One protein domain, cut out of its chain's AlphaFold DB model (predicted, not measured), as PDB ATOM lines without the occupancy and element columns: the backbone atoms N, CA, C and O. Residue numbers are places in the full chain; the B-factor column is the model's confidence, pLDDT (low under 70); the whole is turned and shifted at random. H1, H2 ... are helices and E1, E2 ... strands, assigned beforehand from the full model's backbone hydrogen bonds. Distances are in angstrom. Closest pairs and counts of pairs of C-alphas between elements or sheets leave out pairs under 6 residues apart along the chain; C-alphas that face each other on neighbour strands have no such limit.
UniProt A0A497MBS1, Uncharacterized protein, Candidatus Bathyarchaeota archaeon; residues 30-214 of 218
ATOM      1  N   GLY A  30     364.990 209.534 333.882       97.19
ATOM      2  CA  GLY A  30     364.302 209.442 335.170       97.19
ATOM      3  C   GLY A  30     365.216 209.750 336.352       97.19
ATOM      4  O   GLY A  30     366.358 210.176 336.177       97.19
ATOM      5  N   ILE A  31     364.702 209.525 337.556       98.12
ATOM      6  CA  ILE A  31     365.417 209.735 338.817       98.12
ATOM      7  C   ILE A  31     366.317 208.532 339.075       98.12
ATOM      8  O   ILE A  31     365.840 207.400 339.122       98.12
ATOM      9  N   LEU A  32     367.615 208.764 339.231       97.62
ATOM     10  CA  LEU A  32     368.607 207.710 339.383       97.62
ATOM     11  C   LEU A  32     368.375 206.884 340.655       97.62
ATOM     12  O   LEU A  32     368.335 207.413 341.765       97.62
ATOM     13  N   LYS A  33     368.294 205.563 340.492       97.56
ATOM     14  CA  LYS A  33     368.352 204.627 341.614       97.56
ATOM     15  C   LYS A  33     369.758 204.619 342.210       97.56
ATOM     16  O   LYS A  33     370.745 204.591 341.484       97.56
ATOM     17  N   ASP A  34     369.822 204.605 343.537       96.44
ATOM     18  CA  ASP A  34     371.065 204.563 344.330       96.44
ATOM     19  C   ASP A  34     372.017 205.751 344.069       96.44
ATOM     20  O   ASP A  34     373.238 205.620 344.164       96.44
ATOM     21  N   ALA A  35     371.453 206.925 343.754       96.25
ATOM     22  CA  ALA A  35     372.173 208.152 343.408       96.25
ATOM     23  C   ALA A  35     373.251 208.590 344.425       96.25
ATOM     24  O   ALA A  35     374.253 209.198 344.025       96.25
ATOM     25  N   TYR A  36     373.045 208.273 345.707       96.56
ATOM     26  CA  TYR A  36     373.909 208.657 346.832       96.56
ATOM     27  C   TYR A  36     374.422 207.442 347.627       96.56
ATOM     28  O   TYR A  36     374.911 207.571 348.747       96.56
ATOM     29  N   GLY A  37     374.337 206.243 347.046       94.81
ATOM     30  CA  GLY A  37     374.755 204.986 347.667       94.81
ATOM     31  C   GLY A  37     373.673 203.914 347.593       94.81
ATOM     32  O   GLY A  37     372.522 204.182 347.261       94.81
ATOM     33  N   THR A  38     374.040 202.666 347.894       94.62
ATOM     34  CA  THR A  38     373.110 201.528 347.838       94.62
ATOM     35  C   THR A  38     371.918 201.740 348.772       94.62
ATOM     36  O   THR A  38     372.089 201.844 349.984       94.62
ATOM     37  N   GLY A  39     370.712 201.769 348.204       93.81
ATOM     38  CA  GLY A  39     369.461 202.041 348.910       93.81
ATOM     39  C   GLY A  39     369.171 203.525 349.145       93.81
ATOM     40  O   GLY A  39     368.142 203.836 349.737       93.81
ATOM     41  N   VAL A  40     370.037 204.438 348.687       96.38
ATOM     42  CA  VAL A  40     369.904 205.888 348.893       96.38
ATOM     43  C   VAL A  40     369.682 206.570 347.546       96.38
ATOM     44  O   VAL A  40     370.611 206.847 346.787       96.38
ATOM     45  N   HIS A  41     368.412 206.777 347.209       97.00
ATOM     46  CA  HIS A  41     367.990 207.294 345.904       97.00
ATOM     47  C   HIS A  41     367.895 208.829 345.861       97.00
ATOM     48  O   HIS A  41     368.025 209.427 344.797       97.00
ATOM     49  N   TYR A  42     367.661 209.452 347.013       97.81
ATOM     50  CA  TYR A  42     367.550 210.894 347.215       97.81
ATOM     51  C   TYR A  42     368.020 211.233 348.636       97.81
ATOM     52  O   TYR A  42     368.058 210.353 349.501       97.81
ATOM     53  N   GLU A  43     368.347 212.496 348.873       97.50
ATOM     54  CA  GLU A  43     368.545 213.058 350.209       97.50
ATOM     55  C   GLU A  43     367.322 213.909 350.567       97.50
ATOM     56  O   GLU A  43     366.783 214.611 349.714       97.50
ATOM     57  N   LEU A  44     366.865 213.811 351.814       95.81
ATOM     58  CA  LEU A  44     365.756 214.589 352.365       95.81
ATOM     59  C   LEU A  44     366.232 215.219 353.667       95.81
ATOM     60  O   LEU A  44     366.833 214.546 354.505       95.81
ATOM     61  N   THR A  45     365.974 216.507 353.836       94.75
ATOM     62  CA  THR A  45     366.196 217.227 355.086       94.75
ATOM     63  C   THR A  45     364.971 218.078 355.379       94.75
ATOM     64  O   THR A  45     364.517 218.823 354.517       94.75
ATOM     65  N   GLU A  46     364.443 217.946 356.589       93.69
ATOM     66  CA  GLU A  46     363.310 218.721 357.093       93.69
ATOM     67  C   GLU A  46     363.834 219.694 358.145       93.69
ATOM     68  O   GLU A  46     364.599 219.296 359.037       93.69
ATOM     69  N   THR A  47     363.453 220.963 358.048       92.06
ATOM     70  CA  THR A  47     363.861 221.977 359.019       92.06
ATOM     71  C   THR A  47     362.696 222.880 359.400       92.06
ATOM     72  O   THR A  47     361.662 222.927 358.736       92.06
ATOM     73  N   THR A  48     362.857 223.574 360.524       89.31
ATOM     74  CA  THR A  48     362.003 224.701 360.884       89.31
ATOM     75  C   THR A  48     362.872 225.925 361.048       89.31
ATOM     76  O   THR A  48     363.726 225.977 361.943       89.31
ATOM     77  N   ASN A  49     362.635 226.934 360.210       84.88
ATOM     78  CA  ASN A  49     363.392 228.182 360.215       84.88
ATOM     79  C   ASN A  49     364.913 227.926 360.097       84.88
ATOM     80  O   ASN A  49     365.721 228.549 360.797       84.88
ATOM     81  N   GLY A  50     365.292 226.967 359.244       84.44
ATOM     82  CA  GLY A  50     366.678 226.580 358.973       84.44
ATOM     83  C   GLY A  50     367.342 225.697 360.036       84.44
ATOM     84  O   GLY A  50     368.552 225.466 359.962       84.44
ATOM     85  N   VAL A  51     366.606 225.232 361.049       87.56
ATOM     86  CA  VAL A  51     367.117 224.312 362.078       87.56
ATOM     87  C   VAL A  51     366.564 222.914 361.812       87.56
ATOM     88  O   VAL A  51     365.344 222.756 361.866       87.56
ATOM     89  N   PRO A  52     367.413 221.905 361.533       89.69
ATOM     90  CA  PRO A  52     366.945 220.549 361.259       89.69
ATOM     91  C   PRO A  52     366.035 220.002 362.362       89.69
ATOM     92  O   PRO A  52     366.323 220.167 363.552       89.69
ATOM     93  N   GLU A  53     364.947 219.337 361.968       85.38
ATOM     94  CA  GLU A  53     363.906 218.863 362.893       85.38
ATOM     95  C   GLU A  53     364.444 217.904 363.974       85.38
ATOM     96  O   GLU A  53     363.969 217.879 365.116       85.38
ATOM     97  N   ASP A  54     365.494 217.148 363.646       83.62
ATOM     98  CA  ASP A  54     366.165 216.212 364.550       83.62
ATOM     99  C   ASP A  54     367.029 216.894 365.631       83.62
ATOM    100  O   ASP A  54     367.412 216.247 366.611       83.62
ATOM    101  N   GLN A  55     367.296 218.200 365.500       86.12
ATOM    102  CA  GLN A  55     368.074 218.989 366.461       86.12
ATOM    103  C   GLN A  55     367.216 219.672 367.533       86.12
ATOM    104  O   GLN A  55     367.763 220.161 368.530       86.12
ATOM    105  N   PHE A  56     365.886 219.700 367.393       81.81
ATOM    106  CA  PHE A  56     365.019 220.211 368.455       81.81
ATOM    107  C   PHE A  56     365.027 219.284 369.678       81.81
ATOM    108  O   PHE A  56     365.203 218.070 369.580       81.81
ATOM    109  N   SER A  57     364.825 219.855 370.872       79.12
ATOM    110  CA  SER A  57     364.745 219.091 372.122       79.12
ATOM    111  C   SER A  57     363.449 219.403 372.885       79.12
ATOM    112  O   SER A  57     363.304 220.511 373.410       79.12
ATOM    113  N   PRO A  58     362.502 218.446 372.972       79.38
ATOM    114  CA  PRO A  58     362.499 217.167 372.254       79.38
ATOM    115  C   PRO A  58     362.306 217.380 370.744       79.38
ATOM    116  O   PRO A  58     361.637 218.337 370.357       79.38
ATOM    117  N   ALA A  59     362.847 216.481 369.917       75.31
ATOM    118  CA  ALA A  59     362.517 216.436 368.494       75.31
ATOM    119  C   ALA A  59     361.012 216.187 368.366       75.31
ATOM    120  O   ALA A  59     360.451 215.427 369.165       75.31
ATOM    121  N   LYS A  60     360.355 216.836 367.403       70.44
ATOM    122  CA  LYS A  60     358.895 216.774 367.256       70.44
ATOM    123  C   LYS A  60     358.471 216.279 365.868       70.44
ATOM    124  O   LYS A  60     357.651 216.931 365.232       70.44
ATOM    125  N   PRO A  61     358.911 215.079 365.440       70.31
ATOM    126  CA  PRO A  61     358.557 214.525 364.127       70.31
ATOM    127  C   PRO A  61     357.050 214.247 363.959       70.31
ATOM    128  O   PRO A  61     356.597 213.862 362.892       70.31
ATOM    129  N   TRP A  62     356.255 214.388 365.026       68.75
ATOM    130  CA  TRP A  62     354.795 214.290 364.983       68.75
ATOM    131  C   TRP A  62     354.100 215.622 364.661       68.75
ATOM    132  O   TRP A  62     352.871 215.656 364.633       68.75
ATOM    133  N   VAL A  63     354.846 216.724 364.522       80.88
ATOM    134  CA  VAL A  63     354.274 218.040 364.205       80.88
ATOM    135  C   VAL A  63     354.182 218.219 362.702       80.88
ATOM    136  O   VAL A  63     353.105 218.548 362.248       80.88
ATOM    137  N   ALA A  64     355.230 217.943 361.938       87.62
ATOM    138  CA  ALA A  64     355.164 217.850 360.483       87.62
ATOM    139  C   ALA A  64     356.053 216.692 360.026       87.62
ATOM    140  O   ALA A  64     357.032 216.374 360.706       87.62
ATOM    141  N   ASN A  65     355.689 216.039 358.924       90.88
ATOM    142  CA  ASN A  65     356.447 214.904 358.404       90.88
ATOM    143  C   ASN A  65     356.375 214.840 356.879       90.88
ATOM    144  O   ASN A  65     355.284 214.855 356.302       90.88
ATOM    145  N   THR A  66     357.532 214.679 356.242       94.81
ATOM    146  CA  THR A  66     357.647 214.461 354.802       94.81
ATOM    147  C   THR A  66     357.943 213.000 354.477       94.81
ATOM    148  O   THR A  66     358.948 212.426 354.883       94.81
ATOM    149  N   THR A  67     357.098 212.397 353.643       95.31
ATOM    150  CA  THR A  67     357.311 211.061 353.076       95.31
ATOM    151  C   THR A  67     357.518 211.154 351.570       95.31
ATOM    152  O   THR A  67     356.682 211.691 350.847       95.31
ATOM    153  N   VAL A  68     358.609 210.569 351.073       97.06
ATOM    154  CA  VAL A  68     358.908 210.496 349.636       97.06
ATOM    155  C   VAL A  68     358.840 209.044 349.172       97.06
ATOM    156  O   VAL A  68     359.412 208.145 349.787       97.06
ATOM    157  N   THR A  69     358.140 208.803 348.066       97.44
ATOM    158  CA  THR A  69     358.047 207.484 347.430       97.44
ATOM    159  C   THR A  69     358.451 207.560 345.964       97.44
ATOM    160  O   THR A  69     358.034 208.458 345.232       97.44
ATOM    161  N   LEU A  70     359.269 206.601 345.531       97.75
ATOM    162  CA  LEU A  70     359.694 206.442 344.143       97.75
ATOM    163  C   LEU A  70     359.005 205.223 343.529       97.75
ATOM    164  O   LEU A  70     358.870 204.183 344.171       97.75
ATOM    165  N   SER A  71     358.537 205.359 342.292       97.75
ATOM    166  CA  SER A  71     357.793 204.310 341.588       97.75
ATOM    167  C   SER A  71     358.069 204.341 340.086       97.75
ATOM    168  O   SER A  71     358.777 205.226 339.597       97.75
ATOM    169  N   GLU A  72     357.521 203.356 339.366       97.44
ATOM    170  CA  GLU A  72     357.711 203.194 337.918       97.44
ATOM    171  C   GLU A  72     359.200 203.013 337.571       97.44
ATOM    172  O   GLU A  72     359.807 203.818 336.872       97.44
ATOM    173  N   GLU A  73     359.811 201.966 338.137       97.19
ATOM    174  CA  GLU A  73     361.209 201.615 337.881       97.19
ATOM    175  C   GLU A  73     361.398 201.134 336.432       97.19
ATOM    176  O   GLU A  73     360.672 200.263 335.951       97.19
ATOM    177  N   GLU A  74     362.415 201.661 335.754       96.75
ATOM    178  CA  GLU A  74     362.841 201.236 334.425       96.75
ATOM    179  C   GLU A  74     364.355 201.001 334.417       96.75
ATOM    180  O   GLU A  74     365.131 201.832 334.890       96.75
ATOM    181  N   THR A  75     364.785 199.856 333.879       96.19
ATOM    182  CA  THR A  75     366.200 199.462 333.813       96.19
ATOM    183  C   THR A  75     366.643 199.327 332.365       96.19
ATOM    184  O   THR A  75     366.033 198.583 331.599       96.19
ATOM    185  N   SER A  76     367.731 200.008 332.002       93.88
ATOM    186  CA  SER A  76     368.341 199.876 330.681       93.88
ATOM    187  C   SER A  76     368.926 198.483 330.477       93.88
ATOM    188  O   SER A  76     369.604 197.937 331.353       93.88
ATOM    189  N   THR A  77     368.720 197.939 329.278       89.88
ATOM    190  CA  THR A  77     369.279 196.643 328.872       89.88
ATOM    191  C   THR A  77     370.632 196.760 328.163       89.88
ATOM    192  O   THR A  77     371.286 195.746 327.920       89.88
ATOM    193  N   HIS A  78     371.070 197.983 327.841       88.19
ATOM    194  CA  HIS A  78     372.253 198.243 327.012       88.19
ATOM    195  C   HIS A  78     373.518 198.602 327.804       88.19
ATOM    196  O   HIS A  78     374.612 198.575 327.237       88.19
ATOM    197  N   HIS A  79     373.399 198.912 329.098       86.38
ATOM    198  CA  HIS A  79     374.537 199.294 329.939       86.38
ATOM    199  C   HIS A  79     375.078 198.132 330.772       86.38
ATOM    200  O   HIS A  79     374.346 197.249 331.216       86.38
ATOM    201  N   THR A  80     376.391 198.137 331.008       86.81
ATOM    202  CA  THR A  80     377.062 197.242 331.962       86.81
ATOM    203  C   THR A  80     378.009 198.076 332.833       86.81
ATOM    204  O   THR A  80     379.019 198.552 332.312       86.81
ATOM    205  N   PRO A  81     377.718 198.272 334.136       87.38
ATOM    206  CA  PRO A  81     376.554 197.768 334.879       87.38
ATOM    207  C   PRO A  81     375.221 198.355 334.385       87.38
ATOM    208  O   PRO A  81     375.196 199.415 333.759       87.38
ATOM    209  N   THR A  82     374.118 197.651 334.653       90.69
ATOM    210  CA  THR A  82     372.767 198.113 334.306       90.69
ATOM    211  C   THR A  82     372.449 199.417 335.024       90.69
ATOM    212  O   THR A  82     372.779 199.576 336.199       90.69
ATOM    213  N   GLN A  83     371.786 200.334 334.328       92.81
ATOM    214  CA  GLN A  83     371.358 201.612 334.888       92.81
ATOM    215  C   GLN A  83     369.846 201.595 335.084       92.81
ATOM    216  O   GLN A  83     369.111 201.241 334.162       92.81
ATOM    217  N   THR A  84     369.397 201.989 336.271       96.75
ATOM    218  CA  THR A  84     367.989 201.944 336.672       96.75
ATOM    219  C   THR A  84     367.537 203.320 337.136       96.75
ATOM    220  O   THR A  84     368.241 203.989 337.895       96.75
ATOM    221  N   VAL A  85     366.356 203.737 336.686       97.81
ATOM    222  CA  VAL A  85     365.738 205.011 337.064       97.81
ATOM    223  C   VAL A  85     364.282 204.814 337.473       97.81
ATOM    224  O   VAL A  85     363.634 203.872 337.028       97.81
ATOM    225  N   TYR A  86     363.751 205.730 338.274       98.38
ATOM    226  CA  TYR A  86     362.328 205.837 338.593       98.38
ATOM    227  C   TYR A  86     361.684 206.950 337.762       98.38
ATOM    228  O   TYR A  86     362.288 208.010 337.571       98.38
ATOM    229  N   LYS A  87     360.458 206.739 337.272       97.31
ATOM    230  CA  LYS A  87     359.731 207.756 336.483       97.31
ATOM    231  C   LYS A  87     358.893 208.702 337.323       97.31
ATOM    232  O   LYS A  87     358.518 209.765 336.834       97.31
ATOM    233  N   LYS A  88     358.626 208.346 338.579       97.06
ATOM    234  CA  LYS A  88     357.754 209.133 339.444       97.06
ATOM    235  C   LYS A  88     358.278 209.208 340.871       97.06
ATOM    236  O   LYS A  88     358.502 208.178 341.505       97.06
ATOM    237  N   MET A  89     358.381 210.437 341.373       97.88
ATOM    238  CA  MET A  89     358.525 210.767 342.790       97.88
ATOM    239  C   MET A  89     357.206 211.347 343.293       97.88
ATOM    240  O   MET A  89     356.654 212.249 342.669       97.88
ATOM    241  N   THR A  90     356.688 210.813 344.395       97.31
ATOM    242  CA  THR A  90     355.527 211.369 345.102       97.31
ATOM    243  C   THR A  90     355.990 211.828 346.473       97.31
ATOM    244  O   THR A  90     356.538 211.025 347.228       97.31
ATOM    245  N   ILE A  91     355.778 213.107 346.764       96.88
ATOM    246  CA  ILE A  91     356.122 213.751 348.029       96.88
ATOM    247  C   ILE A  91     354.803 214.011 348.755       96.88
ATOM    248  O   ILE A  91     353.905 214.632 348.190       96.88
ATOM    249  N   LEU A  92     354.676 213.498 349.971       96.00
ATOM    250  CA  LEU A  92     353.546 213.736 350.860       96.00
ATOM    251  C   LEU A  92     354.069 214.466 352.092       96.00
ATOM    252  O   LEU A  92     354.925 213.930 352.790       96.00
ATOM    253  N   ILE A  93     353.550 215.662 352.345       94.94
ATOM    254  CA  ILE A  93     353.889 216.466 353.519       94.94
ATOM    255  C   ILE A  93     352.636 216.545 354.385       94.94
ATOM    256  O   ILE A  93     351.617 217.079 353.951       94.94
ATOM    257  N   GLU A  94     352.694 215.984 355.588       93.31
ATOM    258  CA  GLU A  94     351.559 215.944 356.509       93.31
ATOM    259  C   GLU A  94     351.748 216.941 357.651       93.31
ATOM    260  O   GLU A  94     352.816 217.004 358.260       93.31
ATOM    261  N   ASN A  95     350.676 217.682 357.955       91.81
ATOM    262  CA  ASN A  95     350.607 218.659 359.044       91.81
ATOM    263  C   ASN A  95     351.686 219.764 358.964       91.81
ATOM    264  O   ASN A  95     352.221 220.200 359.980       91.81
ATOM    265  N   ALA A  96     352.002 220.214 357.741       90.56
ATOM    266  CA  ALA A  96     352.883 221.356 357.507       90.56
ATOM    267  C   ALA A  96     352.372 222.614 358.229       90.56
ATOM    268  O   ALA A  96     351.167 222.832 358.359       90.56
ATOM    269  N   TYR A  97     353.299 223.451 358.684       89.62
ATOM    270  CA  TYR A  97     353.006 224.700 359.382       89.62
ATOM    271  C   TYR A  97     353.962 225.807 358.920       89.62
ATOM    272  O   TYR A  97     354.985 225.515 358.300       89.62
ATOM    273  N   PRO A  98     353.668 227.086 359.209       90.62
ATOM    274  CA  PRO A  98     354.534 228.185 358.800       90.62
ATOM    275  C   PRO A  98     355.978 228.011 359.280       90.62
ATOM    276  O   PRO A  98     356.204 227.684 360.444       90.62
ATOM    277  N   GLN A  99     356.943 228.320 358.411       87.69
ATOM    278  CA  GLN A  99     358.388 228.138 358.618       87.69
ATOM    279  C   GLN A  99     358.889 226.690 358.603       87.69
ATOM    280  O   GLN A  99     360.090 226.496 358.779       87.69
ATOM    281  N   TYR A 100     358.012 225.694 358.443       92.25
ATOM    282  CA  TYR A 100     358.454 224.348 358.111       92.25
ATOM    283  C   TYR A 100     358.954 224.346 356.667       92.25
ATOM    284  O   TYR A 100     358.291 224.873 355.766       92.25
ATOM    285  N   ASP A 101     360.118 223.750 356.461       93.88
ATOM    286  CA  ASP A 101     360.768 223.689 355.168       93.88
ATOM    287  C   ASP A 101     361.350 222.299 354.889       93.88
ATOM    288  O   ASP A 101     361.709 221.523 355.781       93.88
ATOM    289  N   VAL A 102     361.357 221.957 353.605       95.00
ATOM    290  CA  VAL A 102     361.731 220.642 353.097       95.00
ATOM    291  C   VAL A 102     362.733 220.829 351.979       95.00
ATOM    292  O   VAL A 102     362.458 221.538 351.016       95.00
ATOM    293  N   HIS A 103     363.859 220.133 352.084       96.62
ATOM    294  CA  HIS A 103     364.935 220.128 351.104       96.62
ATOM    295  C   HIS A 103     365.112 218.718 350.551       96.62
ATOM    296  O   HIS A 103     365.419 217.786 351.301       96.62
ATOM    297  N   ILE A 104     364.931 218.547 349.243       97.88
ATOM    298  CA  ILE A 104     365.082 217.260 348.559       97.88
ATOM    299  C   ILE A 104     366.153 217.387 347.482       97.88
ATOM    300  O   ILE A 104     366.063 218.245 346.605       97.88
ATOM    301  N   LYS A 105     367.131 216.479 347.500       98.25
ATOM    302  CA  LYS A 105     368.128 216.342 346.431       98.25
ATOM    303  C   LYS A 105     368.010 214.994 345.753       98.25
ATOM    304  O   LYS A 105     367.947 213.956 346.410       98.25
ATOM    305  N   PHE A 106     367.991 214.999 344.429       98.31
ATOM    306  CA  PHE A 106     368.004 213.789 343.622       98.31
ATOM    307  C   PHE A 106     368.792 214.010 342.335       98.31
ATOM    308  O   PHE A 106     369.074 215.136 341.934       98.31
ATOM    309  N   LYS A 107     369.137 212.920 341.652       98.38
ATOM    310  CA  LYS A 107     369.835 212.996 340.367       98.38
ATOM    311  C   LYS A 107     368.918 212.593 339.230       98.38
ATOM    312  O   LYS A 107     368.390 211.481 339.216       98.38
ATOM    313  N   LEU A 108     368.769 213.472 338.248       97.75
ATOM    314  CA  LEU A 108     368.201 213.139 336.951       97.75
ATOM    315  C   LEU A 108     369.261 212.408 336.115       97.75
ATOM    316  O   LEU A 108     370.434 212.786 336.088       97.75
ATOM    317  N   LYS A 109     368.855 211.347 335.423       96.19
ATOM    318  CA  LYS A 109     369.739 210.503 334.617       96.19
ATOM    319  C   LYS A 109     369.099 210.210 333.273       96.19
ATOM    320  O   LYS A 109     367.953 209.771 333.227       96.19
ATOM    321  N   ASN A 110     369.872 210.349 332.197       96.50
ATOM    322  CA  ASN A 110     369.607 209.613 330.965       96.50
ATOM    323  C   ASN A 110     370.304 208.243 331.050       96.50
ATOM    324  O   ASN A 110     371.503 208.117 330.790       96.50
ATOM    325  N   ALA A 111     369.551 207.232 331.481       95.56
ATOM    326  CA  ALA A 111     369.983 205.840 331.540       95.56
ATOM    327  C   ALA A 111     369.843 205.124 330.187       95.56
ATOM    328  O   ALA A 111     370.224 203.966 330.071       95.56
ATOM    329  N   GLY A 112     369.297 205.788 329.167       93.38
ATOM    330  CA  GLY A 112     369.216 205.257 327.812       93.38
ATOM    331  C   GLY A 112     370.554 205.320 327.076       93.38
ATOM    332  O   GLY A 112     371.612 205.555 327.658       93.38
ATOM    333  N   THR A 113     370.501 205.115 325.764       93.69
ATOM    334  CA  THR A 113     371.643 205.247 324.842       93.69
ATOM    335  C   THR A 113     371.441 206.352 323.806       93.69
ATOM    336  O   THR A 113     372.355 206.650 323.040       93.69
ATOM    337  N   ILE A 114     370.260 206.976 323.787       93.19
ATOM    338  CA  ILE A 114     369.903 208.080 322.894       93.19
ATOM    339  C   ILE A 114     369.890 209.386 323.705       93.19
ATOM    340  O   ILE A 114     369.239 209.422 324.753       93.19
ATOM    341  N   PRO A 115     370.556 210.463 323.245       94.06
ATOM    342  CA  PRO A 115     370.446 211.777 323.871       94.06
ATOM    343  C   PRO A 115     368.999 212.271 323.924       94.06
ATOM    344  O   PRO A 115     368.231 212.107 322.967       94.06
ATOM    345  N   ALA A 116     368.640 212.887 325.043       94.31
ATOM    346  CA  ALA A 116     367.305 213.414 325.289       94.31
ATOM    347  C   ALA A 116     367.359 214.931 325.436       94.31
ATOM    348  O   ALA A 116     368.339 215.445 325.950       94.31
ATOM    349  N   VAL A 117     366.310 215.641 325.050       93.62
ATOM    350  CA  VAL A 117     366.093 217.040 325.431       93.62
ATOM    351  C   VAL A 117     364.946 217.074 326.428       93.62
ATOM    352  O   VAL A 117     363.963 216.349 326.248       93.62
ATOM    353  N   VAL A 118     365.090 217.869 327.491       93.88
ATOM    354  CA  VAL A 118     364.071 217.994 328.540       93.88
ATOM    355  C   VAL A 118     363.414 219.367 328.591       93.88
ATOM    356  O   VAL A 118     364.069 220.389 328.417       93.88
ATOM    357  N   THR A 119     362.127 219.376 328.928       92.50
ATOM    358  CA  THR A 119     361.389 220.576 329.338       92.50
ATOM    359  C   THR A 119     360.827 220.361 330.732       92.50
ATOM    360  O   THR A 119     360.428 219.248 331.088       92.50
ATOM    361  N   MET A 120     360.795 221.430 331.523       93.06
ATOM    362  CA  MET A 120     360.322 221.418 332.901       93.06
ATOM    363  C   MET A 120     359.201 222.436 333.065       93.06
ATOM    364  O   MET A 120     359.299 223.550 332.556       93.06
ATOM    365  N   TYR A 121     358.147 222.058 333.778       91.12
ATOM    366  CA  TYR A 121     357.062 222.967 334.134       91.12
ATOM    367  C   TYR A 121     356.460 222.596 335.484       91.12
ATOM    368  O   TYR A 121     356.482 221.437 335.906       91.12
ATOM    369  N   THR A 122     355.910 223.602 336.146       92.94
ATOM    370  CA  THR A 122     355.272 223.511 337.455       92.94
ATOM    371  C   THR A 122     353.782 223.799 337.336       92.94
ATOM    372  O   THR A 122     353.342 224.569 336.486       92.94
ATOM    373  N   ASN A 123     352.986 223.127 338.155       92.94
ATOM    374  CA  ASN A 123     351.575 223.429 338.365       92.94
ATOM    375  C   ASN A 123     351.159 222.956 339.753       92.94
ATOM    376  O   ASN A 123     351.869 222.176 340.390       92.94
ATOM    377  N   GLY A 124     350.008 223.427 340.206       93.31
ATOM    378  CA  GLY A 124     349.462 223.063 341.496       93.31
ATOM    379  C   GLY A 124     348.073 223.635 341.696       93.31
ATOM    380  O   GLY A 124     347.620 224.479 340.914       93.31
ATOM    381  N   THR A 125     347.430 223.155 342.746       95.00
ATOM    382  CA  THR A 125     346.060 223.501 343.108       95.00
ATOM    383  C   THR A 125     345.964 223.534 344.628       95.00
ATOM    384  O   THR A 125     346.602 222.718 345.296       95.00
ATOM    385  N   ASP A 126     345.160 224.430 345.178       93.44
ATOM    386  CA  ASP A 126     344.554 224.200 346.481       93.44
ATOM    387  C   ASP A 126     343.301 223.338 346.279       93.44
ATOM    388  O   ASP A 126     342.329 223.726 345.634       93.44
ATOM    389  N   GLU A 127     343.345 222.096 346.751       92.94
ATOM    390  CA  GLU A 127     342.253 221.142 346.561       92.94
ATOM    391  C   GLU A 127     341.054 221.434 347.475       92.94
ATOM    392  O   GLU A 127     339.968 220.892 347.246       92.94
ATOM    393  N   THR A 128     341.227 222.246 348.523       90.62
ATOM    394  CA  THR A 128     340.169 222.518 349.503       90.62
ATOM    395  C   THR A 128     339.097 223.445 348.932       90.62
ATOM    396  O   THR A 128     337.903 223.183 349.102       90.62
ATOM    397  N   ASP A 129     339.505 224.490 348.219       89.56
ATOM    398  CA  ASP A 129     338.643 225.481 347.559       89.56
ATOM    399  C   ASP A 129     338.683 225.398 346.023       89.56
ATOM    400  O   ASP A 129     337.824 225.974 345.353       89.56
ATOM    401  N   THR A 130     339.547 224.542 345.464       91.38
ATOM    402  CA  THR A 130     339.703 224.304 344.018       91.38
ATOM    403  C   THR A 130     340.333 225.492 343.279       91.38
ATOM    404  O   THR A 130     339.995 225.762 342.120       91.38
ATOM    405  N   GLU A 131     341.262 226.188 343.928       93.00
ATOM    406  CA  GLU A 131     341.978 227.338 343.373       93.00
ATOM    407  C   GLU A 131     343.308 226.947 342.727       93.00
ATOM    408  O   GLU A 131     343.986 225.998 343.128       93.00
ATOM    409  N   LYS A 132     343.709 227.668 341.676       94.75
ATOM    410  CA  LYS A 132     344.998 227.414 341.026       94.75
ATOM    411  C   LYS A 132     346.144 228.030 341.809       94.75
ATOM    412  O   LYS A 132     346.091 229.190 342.198       94.75
ATOM    413  N   LEU A 133     347.248 227.290 341.877       95.81
ATOM    414  CA  LEU A 133     348.515 227.816 342.363       95.81
ATOM    415  C   LEU A 133     349.406 228.264 341.201       95.81
ATOM    416  O   LEU A 133     349.602 227.544 340.214       95.81
ATOM    417  N   TYR A 134     349.997 229.444 341.348       96.38
ATOM    418  CA  TYR A 134     350.928 230.040 340.399       96.38
ATOM    419  C   TYR A 134     352.349 229.930 340.923       96.38
ATOM    420  O   TYR A 134     352.633 230.296 342.055       96.38
ATOM    421  N   PHE A 135     353.252 229.437 340.083       96.88
ATOM    422  CA  PHE A 135     354.638 229.167 340.447       96.88
ATOM    423  C   PHE A 135     355.574 230.184 339.792       96.88
ATOM    424  O   PHE A 135     355.261 230.693 338.708       96.88
ATOM    425  N   PRO A 136     356.758 230.427 340.381       96.44
ATOM    426  CA  PRO A 136     357.785 231.213 339.719       96.44
ATOM    427  C   PRO A 136     358.211 230.533 338.405       96.44
ATOM    428  O   PRO A 136     358.249 229.298 338.324       96.44
ATOM    429  N   PRO A 137     358.536 231.313 337.359       96.19
ATOM    430  CA  PRO A 137     358.970 230.754 336.089       96.19
ATOM    431  C   PRO A 137     360.316 230.041 336.245       96.19
ATOM    432  O   PRO A 137     361.190 230.491 336.985       96.19
ATOM    433  N   ILE A 138     360.500 228.957 335.491       96.62
ATOM    434  CA  ILE A 138     361.792 228.281 335.373       96.62
ATOM    435  C   ILE A 138     362.613 229.013 334.307       96.62
ATOM    436  O   ILE A 138     362.189 229.117 333.156       96.62
ATOM    437  N   ALA A 139     363.789 229.513 334.676       96.81
ATOM    438  CA  ALA A 139     364.680 230.245 333.781       96.81
ATOM    439  C   ALA A 139     366.147 229.854 333.991       96.81
ATOM    440  O   ALA A 139     366.548 229.432 335.075       96.81
ATOM    441  N   TRP A 140     366.963 230.009 332.949       97.62
ATOM    442  CA  TRP A 140     368.403 229.786 333.050       97.62
ATOM    443  C   TRP A 140     369.058 230.808 333.986       97.62
ATOM    444  O   TRP A 140     368.868 232.019 333.847       97.62
ATOM    445  N   ASN A 141     369.865 230.318 334.924       98.06
ATOM    446  CA  ASN A 141     370.683 231.121 335.818       98.06
ATOM    447  C   ASN A 141     372.165 230.974 335.446       98.06
ATOM    448  O   ASN A 141     372.778 229.933 335.683       98.06
ATOM    449  N   GLU A 142     372.764 232.051 334.933       96.88
ATOM    450  CA  GLU A 142     374.163 232.075 334.472       96.88
ATOM    451  C   GLU A 142     375.201 231.871 335.586       96.88
ATOM    452  O   GLU A 142     376.325 231.462 335.320       96.88
ATOM    453  N   THR A 143     374.860 232.177 336.842       96.75
ATOM    454  CA  THR A 143     375.805 232.035 337.965       96.75
ATOM    455  C   THR A 143     375.868 230.591 338.445       96.75
ATOM    456  O   THR A 143     376.942 230.089 338.767       96.75
ATOM    457  N   LEU A 144     374.712 229.928 338.495       96.44
ATOM    458  CA  LEU A 144     374.593 228.534 338.918       96.44
ATOM    459  C   LEU A 144     374.803 227.546 337.765       96.44
ATOM    460  O   LEU A 144     374.964 226.353 338.021       96.44
ATOM    461  N   CYS A 145     374.804 228.033 336.519       97.06
ATOM    462  CA  CYS A 145     374.786 227.215 335.308       97.06
ATOM    463  C   CYS A 145     373.688 226.142 335.383       97.06
ATOM    464  O   CYS A 145     373.946 224.956 335.173       97.06
ATOM    465  N   ALA A 146     372.483 226.569 335.758       97.88
ATOM    466  CA  ALA A 146     371.353 225.697 336.045       97.88
ATOM    467  C   ALA A 146     370.034 226.368 335.658       97.88
ATOM    468  O   ALA A 146     369.929 227.595 335.628       97.88
ATOM    469  N   TRP A 147     369.009 225.556 335.425       98.00
ATOM    470  CA  TRP A 147     367.636 226.033 335.303       98.00
ATOM    471  C   TRP A 147     367.028 226.178 336.691       98.00
ATOM    472  O   TRP A 147     367.053 225.235 337.481       98.00
ATOM    473  N   VAL A 148     366.506 227.365 336.986       98.25
ATOM    474  CA  VAL A 148     366.058 227.743 338.324       98.25
ATOM    475  C   VAL A 148     364.645 228.299 338.276       98.25
ATOM    476  O   VAL A 148     364.358 229.189 337.478       98.25
ATOM    477  N   ALA A 149     363.786 227.806 339.160       97.69
ATOM    478  CA  ALA A 149     362.589 228.516 339.598       97.69
ATOM    479  C   ALA A 149     362.769 228.839 341.079       97.69
ATOM    480  O   ALA A 149     362.974 227.928 341.870       97.69
ATOM    481  N   ASP A 150     362.746 230.120 341.434       97.75
ATOM    482  CA  ASP A 150     362.985 230.608 342.795       97.75
ATOM    483  C   ASP A 150     362.018 231.757 343.071       97.75
ATOM    484  O   ASP A 150     362.029 232.769 342.360       97.75
ATOM    485  N   GLY A 151     361.133 231.571 344.046       96.81
ATOM    486  CA  GLY A 151     360.147 232.578 344.414       96.81
ATOM    487  C   GLY A 151     358.882 232.009 345.051       96.81
ATOM    488  O   GLY A 151     358.810 230.811 345.345       96.81
ATOM    489  N   PRO A 152     357.880 232.874 345.272       97.12
ATOM    490  CA  PRO A 152     356.643 232.481 345.918       97.12
ATOM    491  C   PRO A 152     355.748 231.676 344.974       97.12
ATOM    492  O   PRO A 152     355.626 231.982 343.788       97.12
ATOM    493  N   VAL A 153     355.088 230.672 345.540       96.81
ATOM    494  CA  VAL A 153     353.885 230.055 344.997       96.81
ATOM    495  C   VAL A 153     352.692 230.823 345.548       96.81
ATOM    496  O   VAL A 153     352.573 230.943 346.769       96.81
ATOM    497  N   THR A 154     351.833 231.346 344.677       96.75
ATOM    498  CA  THR A 154     350.672 232.152 345.082       96.75
ATOM    499  C   THR A 154     349.349 231.505 344.698       96.75
ATOM    500  O   THR A 154     349.297 230.777 343.709       96.75
ATOM    501  N   ASP A 155     348.292 231.801 345.445       94.56
ATOM    502  CA  ASP A 155     346.901 231.516 345.059       94.56
ATOM    503  C   ASP A 155     346.381 232.514 343.993       94.56
ATOM    504  O   ASP A 155     347.161 233.288 343.413       94.56
ATOM    505  N   GLU A 156     345.076 232.477 343.692       93.31
ATOM    506  CA  GLU A 156     344.439 233.365 342.705       93.31
ATOM    507  C   GLU A 156     344.357 234.830 343.182       93.31
ATOM    508  O   GLU A 156     344.408 235.762 342.369       93.31
ATOM    509  N   GLU A 157     344.303 235.045 344.493       92.06
ATOM    510  CA  GLU A 157     344.276 236.332 345.189       92.06
ATOM    511  C   GLU A 157     345.669 236.971 345.301       92.06
ATOM    512  O   GLU A 157     345.786 238.179 345.546       92.06
ATOM    513  N   GLY A 158     346.724 236.185 345.082       93.75
ATOM    514  CA  GLY A 158     348.119 236.599 345.157       93.75
ATOM    515  C   GLY A 158     348.739 236.475 346.552       93.75
ATOM    516  O   GLY A 158     349.790 237.077 346.788       93.75
ATOM    517  N   ASN A 159     348.127 235.730 347.476       93.62
ATOM    518  CA  ASN A 159     348.752 235.397 348.752       93.62
ATOM    519  C   ASN A 159     349.857 234.363 348.529       93.62
ATOM    520  O   ASN A 159     349.692 233.392 347.798       93.62
ATOM    521  N   GLU A 160     351.006 234.559 349.170       96.06
ATOM    522  CA  GLU A 160     352.139 233.638 349.058       96.06
ATOM    523  C   GLU A 160     351.908 232.421 349.960       96.06
ATOM    524  O   GLU A 160     351.967 232.536 351.179       96.06
ATOM    525  N   ILE A 161     351.665 231.241 349.400       94.94
ATOM    526  CA  ILE A 161     351.409 230.015 350.174       94.94
ATOM    527  C   ILE A 161     352.725 229.375 350.632       94.94
ATOM    528  O   ILE A 161     352.885 228.959 351.780       94.94
ATOM    529  N   ALA A 162     353.706 229.326 349.739       95.56
ATOM    530  CA  ALA A 162     355.027 228.773 350.001       95.56
ATOM    531  C   ALA A 162     356.069 229.503 349.154       95.56
ATOM    532  O   ALA A 162     355.734 230.098 348.137       95.56
ATOM    533  N   ASN A 163     357.341 229.420 349.523       96.25
ATOM    534  CA  ASN A 163     358.432 229.627 348.582       96.25
ATOM    535  C   ASN A 163     358.861 228.278 348.024       96.25
ATOM    536  O   ASN A 163     359.031 227.323 348.778       96.25
ATOM    537  N   ILE A 164     359.081 228.222 346.716       96.25
ATOM    538  CA  ILE A 164     359.685 227.069 346.059       96.25
ATOM    539  C   ILE A 164     361.021 227.478 345.459       96.25
ATOM    540  O   ILE A 164     361.148 228.548 344.857       96.25
ATOM    541  N   LYS A 165     362.007 226.596 345.591       97.56
ATOM    542  CA  LYS A 165     363.269 226.709 344.878       97.56
ATOM    543  C   LYS A 165     363.593 225.387 344.202       97.56
ATOM    544  O   LYS A 165     363.956 224.417 344.852       97.56
ATOM    545  N   LEU A 166     363.454 225.354 342.884       97.94
ATOM    546  CA  LEU A 166     363.900 224.257 342.037       97.94
ATOM    547  C   LEU A 166     365.210 224.674 341.374       97.94
ATOM    548  O   LEU A 166     365.230 225.678 340.665       97.94
ATOM    549  N   VAL A 167     366.276 223.900 341.555       98.38
ATOM    550  CA  VAL A 167     367.558 224.087 340.862       98.38
ATOM    551  C   VAL A 167     367.896 222.799 340.126       98.38
ATOM    552  O   VAL A 167     368.241 221.801 340.746       98.38
ATOM    553  N   ALA A 168     367.800 222.810 338.800       98.12
ATOM    554  CA  ALA A 168     368.162 221.677 337.957       98.12
ATOM    555  C   ALA A 168     369.476 221.967 337.223       98.12
ATOM    556  O   ALA A 168     369.510 222.772 336.287       98.12
ATOM    557  N   HIS A 169     370.552 221.276 337.606       97.75
ATOM    558  CA  HIS A 169     371.876 221.370 336.979       97.75
ATOM    559  C   HIS A 169     371.939 220.596 335.654       97.75
ATOM    560  O   HIS A 169     372.845 219.797 335.418       97.75
ATOM    561  N   VAL A 170     370.950 220.813 334.788       96.38
ATOM    562  CA  VAL A 170     370.928 220.320 333.408       96.38
ATOM    563  C   VAL A 170     371.558 221.366 332.477       96.38
ATOM    564  O   VAL A 170     371.532 222.554 332.806       96.38
ATOM    565  N   PRO A 171     372.130 220.973 331.323       96.12
ATOM    566  CA  PRO A 171     372.773 221.911 330.408       96.12
ATOM    567  C   PRO A 171     371.823 223.003 329.905       96.12
ATOM    568  O   PRO A 171     370.603 222.829 329.884       96.12
ATOM    569  N   HIS A 172     372.382 224.129 329.461       95.50
ATOM    570  CA  HIS A 172     371.589 225.263 328.976       95.50
ATOM    571  C   HIS A 172     370.722 224.908 327.756       95.50
ATOM    572  O   HIS A 172     369.625 225.425 327.611       95.50
ATOM    573  N   ASP A 173     371.170 223.992 326.898       93.38
ATOM    574  CA  ASP A 173     370.381 223.483 325.765       93.38
ATOM    575  C   ASP A 173     369.410 222.350 326.153       93.38
ATOM    576  O   ASP A 173     368.752 221.769 325.288       93.38
ATOM    577  N   CYS A 174     369.324 222.028 327.447       93.38
ATOM    578  CA  CYS A 174     368.537 220.943 328.024       93.38
ATOM    579  C   CYS A 174     368.858 219.545 327.470       93.38
ATOM    580  O   CYS A 174     368.076 218.614 327.694       93.38
ATOM    581  N   GLN A 175     369.984 219.361 326.772       95.06
ATOM    582  CA  GLN A 175     370.361 218.060 326.236       95.06
ATOM    583  C   GLN A 175     371.004 217.190 327.322       95.06
ATOM    584  O   GLN A 175     372.076 217.479 327.850       95.06
ATOM    585  N   LEU A 176     370.350 216.079 327.644       95.75
ATOM    586  CA  LEU A 176     370.845 215.057 328.549       95.75
ATOM    587  C   LEU A 176     371.585 213.976 327.766       95.75
ATOM    588  O   LEU A 176     370.983 213.167 327.045       95.75
ATOM    589  N   GLU A 177     372.894 213.925 327.966       94.44
ATOM    590  CA  GLU A 177     373.748 212.893 327.402       94.44
ATOM    591  C   GLU A 177     373.556 211.560 328.141       94.44
ATOM    592  O   GLU A 177     373.455 211.543 329.377       94.44
ATOM    593  N   PRO A 178     373.547 210.424 327.419       93.44
ATOM    594  CA  PRO A 178     373.583 209.102 328.030       93.44
ATOM    595  C   PRO A 178     374.686 208.989 329.083       93.44
ATOM    596  O   PRO A 178     375.777 209.538 328.928       93.44
ATOM    597  N   CYS A 179     374.417 208.244 330.153       83.75
ATOM    598  CA  CYS A 179     375.370 207.997 331.237       83.75
ATOM    599  C   CYS A 179     375.813 209.239 332.030       83.75
ATOM    600  O   CYS A 179     376.650 209.085 332.920       83.75
ATOM    601  N   THR A 180     375.213 210.413 331.825       92.44
ATOM    602  CA  THR A 180     375.488 211.614 332.631       92.44
ATOM    603  C   THR A 180     374.447 211.773 333.737       92.44
ATOM    604  O   THR A 180     373.279 211.430 333.556       92.44
ATOM    605  N   GLU A 181     374.895 212.203 334.915       95.88
ATOM    606  CA  GLU A 181     374.056 212.503 336.079       95.88
ATOM    607  C   GLU A 181     373.926 214.012 336.225       95.88
ATOM    608  O   GLU A 181     374.921 214.725 336.102       95.88
ATOM    609  N   TYR A 182     372.719 214.477 336.514       97.69
ATOM    610  CA  TYR A 182     372.411 215.889 336.677       97.69
ATOM    611  C   TYR A 182     371.732 216.077 338.027       97.69
ATOM    612  O   TYR A 182     370.688 215.478 338.279       97.69
ATOM    613  N   GLU A 183     372.345 216.852 338.915       98.12
ATOM    614  CA  GLU A 183     371.787 217.110 340.241       98.12
ATOM    615  C   GLU A 183     370.574 218.040 340.143       98.12
ATOM    616  O   GLU A 183     370.569 219.004 339.372       98.12
ATOM    617  N   VAL A 184     369.531 217.717 340.902       98.06
ATOM    618  CA  VAL A 184     368.314 218.508 341.020       98.06
ATOM    619  C   VAL A 184     368.003 218.697 342.498       98.06
ATOM    620  O   VAL A 184     367.927 217.727 343.255       98.06
ATOM    621  N   GLU A 185     367.813 219.949 342.891       98.25
ATOM    622  CA  GLU A 185     367.446 220.357 344.244       98.25
ATOM    623  C   GLU A 185     366.037 220.952 344.219       98.25
ATOM    624  O   GLU A 185     365.709 221.739 343.327       98.25
ATOM    625  N   LEU A 186     365.203 220.552 345.174       97.69
ATOM    626  CA  LEU A 186     363.854 221.064 345.377       97.69
ATOM    627  C   LEU A 186     363.688 221.452 346.844       97.69
ATOM    628  O   LEU A 186     363.649 220.578 347.710       97.69
ATOM    629  N   ASP A 187     363.532 222.748 347.084       97.12
ATOM    630  CA  ASP A 187     363.227 223.311 348.392       97.12
ATOM    631  C   ASP A 187     361.792 223.846 348.413       97.12
ATOM    632  O   ASP A 187     361.353 224.497 347.459       97.12
ATOM    633  N   ILE A 188     361.070 223.593 349.504       96.06
ATOM    634  CA  ILE A 188     359.718 224.110 349.751       96.06
ATOM    635  C   ILE A 188     359.688 224.697 351.164       96.06
ATOM    636  O   ILE A 188     359.967 223.977 352.113       96.06
ATOM    637  N   ASP A 189     359.345 225.977 351.300       94.88
ATOM    638  CA  ASP A 189     359.247 226.713 352.575       94.88
ATOM    639  C   ASP A 189     357.829 227.282 352.740       94.88
ATOM    640  O   ASP A 189     357.425 228.176 351.991       94.88
ATOM    641  N   PHE A 190     357.063 226.766 353.704       93.94
ATOM    642  CA  PHE A 190     355.658 227.137 353.895       93.94
ATOM    643  C   PHE A 190     355.497 228.483 354.611       93.94
ATOM    644  O   PHE A 190     356.085 228.742 355.667       93.94
ATOM    645  N   LYS A 191     354.642 229.354 354.065       92.38
ATOM    646  CA  LYS A 191     354.414 230.703 354.595       92.38
ATOM    647  C   LYS A 191     353.308 230.746 355.637       92.38
ATOM    648  O   LYS A 191     352.427 229.902 355.699       92.38
ATOM    649  N   GLN A 192     353.333 231.814 356.434       90.06
ATOM    650  CA  GLN A 192     352.295 232.130 357.423       90.06
ATOM    651  C   GLN A 192     350.903 232.325 356.806       90.06
ATOM    652  O   GLN A 192     349.904 232.198 357.508       90.06
ATOM    653  N   THR A 193     350.871 232.685 355.528       92.06
ATOM    654  CA  THR A 193     349.684 232.903 354.701       92.06
ATOM    655  C   THR A 193     349.113 231.618 354.106       92.06
ATOM    656  O   THR A 193     348.004 231.678 353.598       92.06
ATOM    657  N   ALA A 194     349.810 230.476 354.200       89.44
ATOM    658  CA  ALA A 194     349.191 229.183 353.928       89.44
ATOM    659  C   ALA A 194     348.053 228.937 354.926       89.44
ATOM    660  O   ALA A 194     348.222 229.120 356.138       89.44
ATOM    661  N   GLU A 195     346.895 228.542 354.416       87.31
ATOM    662  CA  GLU A 195     345.679 228.438 355.204       87.31
ATOM    663  C   GLU A 195     345.652 227.156 356.046       87.31
ATOM    664  O   GLU A 195     346.138 226.086 355.665       87.31
ATOM    665  N   GLU A 196     345.087 227.265 357.248       88.12
ATOM    666  CA  GLU A 196     344.959 226.133 358.160       88.12
ATOM    667  C   GLU A 196     343.967 225.103 357.600       88.12
ATOM    668  O   GLU A 196     342.877 225.455 357.157       88.12
ATOM    669  N   CYS A 197     344.316 223.813 357.683       87.69
ATOM    670  CA  CYS A 197     343.505 222.694 357.182       87.69
ATOM    671  C   CYS A 197     343.290 222.668 355.655       87.69
ATOM    672  O   CYS A 197     342.382 221.975 355.190       87.69
ATOM    673  N   HIS A 198     344.134 223.352 354.876       89.75
ATOM    674  CA  HIS A 198     344.113 223.274 353.415       89.75
ATOM    675  C   HIS A 198     345.006 222.156 352.862       89.75
ATOM    676  O   HIS A 198     345.959 221.711 353.507       89.75
ATOM    677  N   THR A 199     344.656 221.652 351.674       93.81
ATOM    678  CA  THR A 199     345.413 220.605 350.975       93.81
ATOM    679  C   THR A 199     345.942 221.156 349.662       93.81
ATOM    680  O   THR A 199     345.256 221.140 348.646       93.81
ATOM    681  N   TYR A 200     347.203 221.576 349.674       92.62
ATOM    682  CA  TYR A 200     347.897 222.047 348.481       92.62
ATOM    683  C   TYR A 200     348.548 220.885 347.726       92.62
ATOM    684  O   TYR A 200     349.292 220.087 348.303       92.62
ATOM    685  N   THR A 201     348.315 220.801 346.418       93.38
ATOM    686  CA  THR A 201     349.021 219.890 345.517       93.38
ATOM    687  C   THR A 201     350.015 220.666 344.663       93.38
ATOM    688  O   THR A 201     349.688 221.680 344.053       93.38
ATOM    689  N   PHE A 202     351.252 220.174 344.584       91.50
ATOM    690  CA  PHE A 202     352.303 220.733 343.731       91.50
ATOM    691  C   PHE A 202     352.825 219.636 342.805       91.50
ATOM    692  O   PHE A 202     353.000 218.484 343.210       91.50
ATOM    693  N   LYS A 203     353.103 219.983 341.551       92.62
ATOM    694  CA  LYS A 203     353.609 219.051 340.547       92.62
ATOM    695  C   LYS A 203     354.680 219.712 339.695       92.62
ATOM    696  O   LYS A 203     354.404 220.617 338.912       92.62
ATOM    697  N   VAL A 204     355.893 219.176 339.780       92.75
ATOM    698  CA  VAL A 204     356.965 219.422 338.810       92.75
ATOM    699  C   VAL A 204     356.900 218.316 337.762       92.75
ATOM    700  O   VAL A 204     356.904 217.133 338.102       92.75
ATOM    701  N   THR A 205     356.829 218.678 336.484       93.69
ATOM    702  CA  THR A 205     356.866 217.705 335.387       93.69
ATOM    703  C   THR A 205     358.105 217.923 334.539       93.69
ATOM    704  O   THR A 205     358.311 219.016 334.020       93.69
ATOM    705  N   ILE A 206     358.904 216.867 334.374       93.25
ATOM    706  CA  ILE A 206     360.068 216.833 333.487       93.25
ATOM    707  C   ILE A 206     359.715 215.922 332.315       93.25
ATOM    708  O   ILE A 206     359.549 214.716 332.487       93.25
ATOM    709  N   THR A 207     359.565 216.495 331.126       92.50
ATOM    710  CA  THR A 207     359.261 215.738 329.905       92.50
ATOM    711  C   THR A 207     360.524 215.600 329.081       92.50
ATOM    712  O   THR A 207     361.158 216.603 328.777       92.50
ATOM    713  N   ALA A 208     360.884 214.369 328.723       90.94
ATOM    714  CA  ALA A 208     362.041 214.068 327.892       90.94
ATOM    715  C   ALA A 208     361.598 213.602 326.502       90.94
ATOM    716  O   ALA A 208     360.763 212.705 326.384       90.94
ATOM    717  N   ILE A 209     362.207 214.159 325.461       88.69
ATOM    718  CA  ILE A 209     362.048 213.704 324.078       88.69
ATOM    719  C   ILE A 209     363.415 213.393 323.473       88.69
ATOM    720  O   ILE A 209     364.432 213.921 323.911       88.69
ATOM    721  N   GLN A 210     363.470 212.538 322.454       80.19
ATOM    722  CA  GLN A 210     364.711 212.323 321.703       80.19
ATOM    723  C   GLN A 210     365.208 213.636 321.071       80.19
ATOM    724  O   GLN A 210     364.413 214.407 320.536       80.19
ATOM    725  N   TRP A 211     366.524 213.870 321.085       79.88
ATOM    726  CA  TRP A 211     367.133 215.148 320.676       79.88
ATOM    727  C   TRP A 211     366.695 215.662 319.292       79.88
ATOM    728  O   TRP A 211     366.495 216.857 319.093       79.88
ATOM    729  N   ASN A 212     366.469 214.767 318.328       76.75
ATOM    730  CA  ASN A 212     366.056 215.130 316.968       76.75
ATOM    731  C   ASN A 212     364.566 215.509 316.845       76.75
ATOM    732  O   ASN A 212     364.111 215.818 315.746       76.75
ATOM    733  N   LYS A 213     363.814 215.468 317.948       78.69
ATOM    734  CA  LYS A 213     362.429 215.937 318.068       78.69
ATOM    735  C   LYS A 213     362.295 217.111 319.042       78.69
ATOM    736  O   LYS A 213     361.185 217.425 319.443       78.69
ATOM    737  N   ALA A 214     363.390 217.778 319.416       67.75
ATOM    738  CA  ALA A 214     363.355 218.879 320.385       67.75
ATOM    739  C   ALA A 214     362.315 219.970 320.049       67.75
ATOM    740  O   ALA A 214     361.680 220.494 320.953       67.75
TER     741      ALA A 214
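AT A GLANCE: This is residues 30 to 214 of the 218 residues of an uncharacterized protein of Candidatus Bathyarchaeota archaeon (UniProt A0A497MBS1). This is a strand sandwich whose long strands run nearly lengthwise: a large, twisted sheet of nine strands with a small sheet, E7 E6 E12, only partly face to face with it. E12 lies near E4 and E6 near E9, and the short helix H1 sits at one end of the small sheet. The 185 printed residues, mostly strand by class, hold twelve named strands, E1 to E12, and then H1; the large sheet is branched, and both sheets are antiparallel. The whole is compact, with a radius of gyration of the C-alphas of 17.5 A and spans of 49 by 37 by 32 A.

IN THESE COORDINATES: Find C-alpha 30 at (364.302, 209.442, 335.170), where E1, residues 30 to 32, begins. Next come E2, residues 42 to 48, and E3, residues 65 to 75, 30.6 A long with a bend of 51 degrees at residue 72. E4, residues 84 to 94, bends by 59 degrees at residue 87. E5, residues 100 to 110, runs 32.8 A, and E6, residues 116 to 126, runs 32.9 A. Read on through E7, residues 131 to 133, E8, residues 139 to 141, E9, residues 146 to 154, E10, residues 160 to 168, and E11, residues 181 to 190. E12, residues 200 to 210, spans 33.1 A from C-alpha 200 at (347.897, 222.047, 348.481), and H1, residues 211 to 214, ends at C-alpha 214 at (363.355, 218.879, 320.385).

HOW THE PARTS SIT: Look first at E5: E1 and E2 lie on one side of it, E11 on the other side. N 30 and O 109 are 3.0 A apart, N 43 and O 105 2.9 A, N 104 and O 186 2.8 A, each within hydrogen-bond range. E4 is the neighbour of E1, with N 31 and O 86 at 2.9 A, and forms a hairpin with E3, where N 67 and O 92 are 2.8 A apart. E8 E9 E10 E11 form a meander, each strand the antiparallel neighbour of the one before; N 141 and O 146, N 149 and O 166, and N 165 and O 187 are 2.8, 3.0 and 2.9 A apart. In the other sheet, N 119 and O 207 of E6 and E12 are 2.9 A apart, and the hairpin E6 and E7 has N 133 and O 124 at 3.0 A. The sandwich's facing parts are 9.2 A centre to centre. H1 only grazes the sheet E7 E6 E12; it is too short for an O i to N i+4 pair, and its one O i to N i+3 pair is within range.

THE WHOLE: The C-alphas of Pro 58 and Asn 212, the two farthest apart, are 55.4 A apart. The printed part has no cut. The links E2 to E3 and E10 to E11 are long. Residues 62 and 214 have pLDDT under 70.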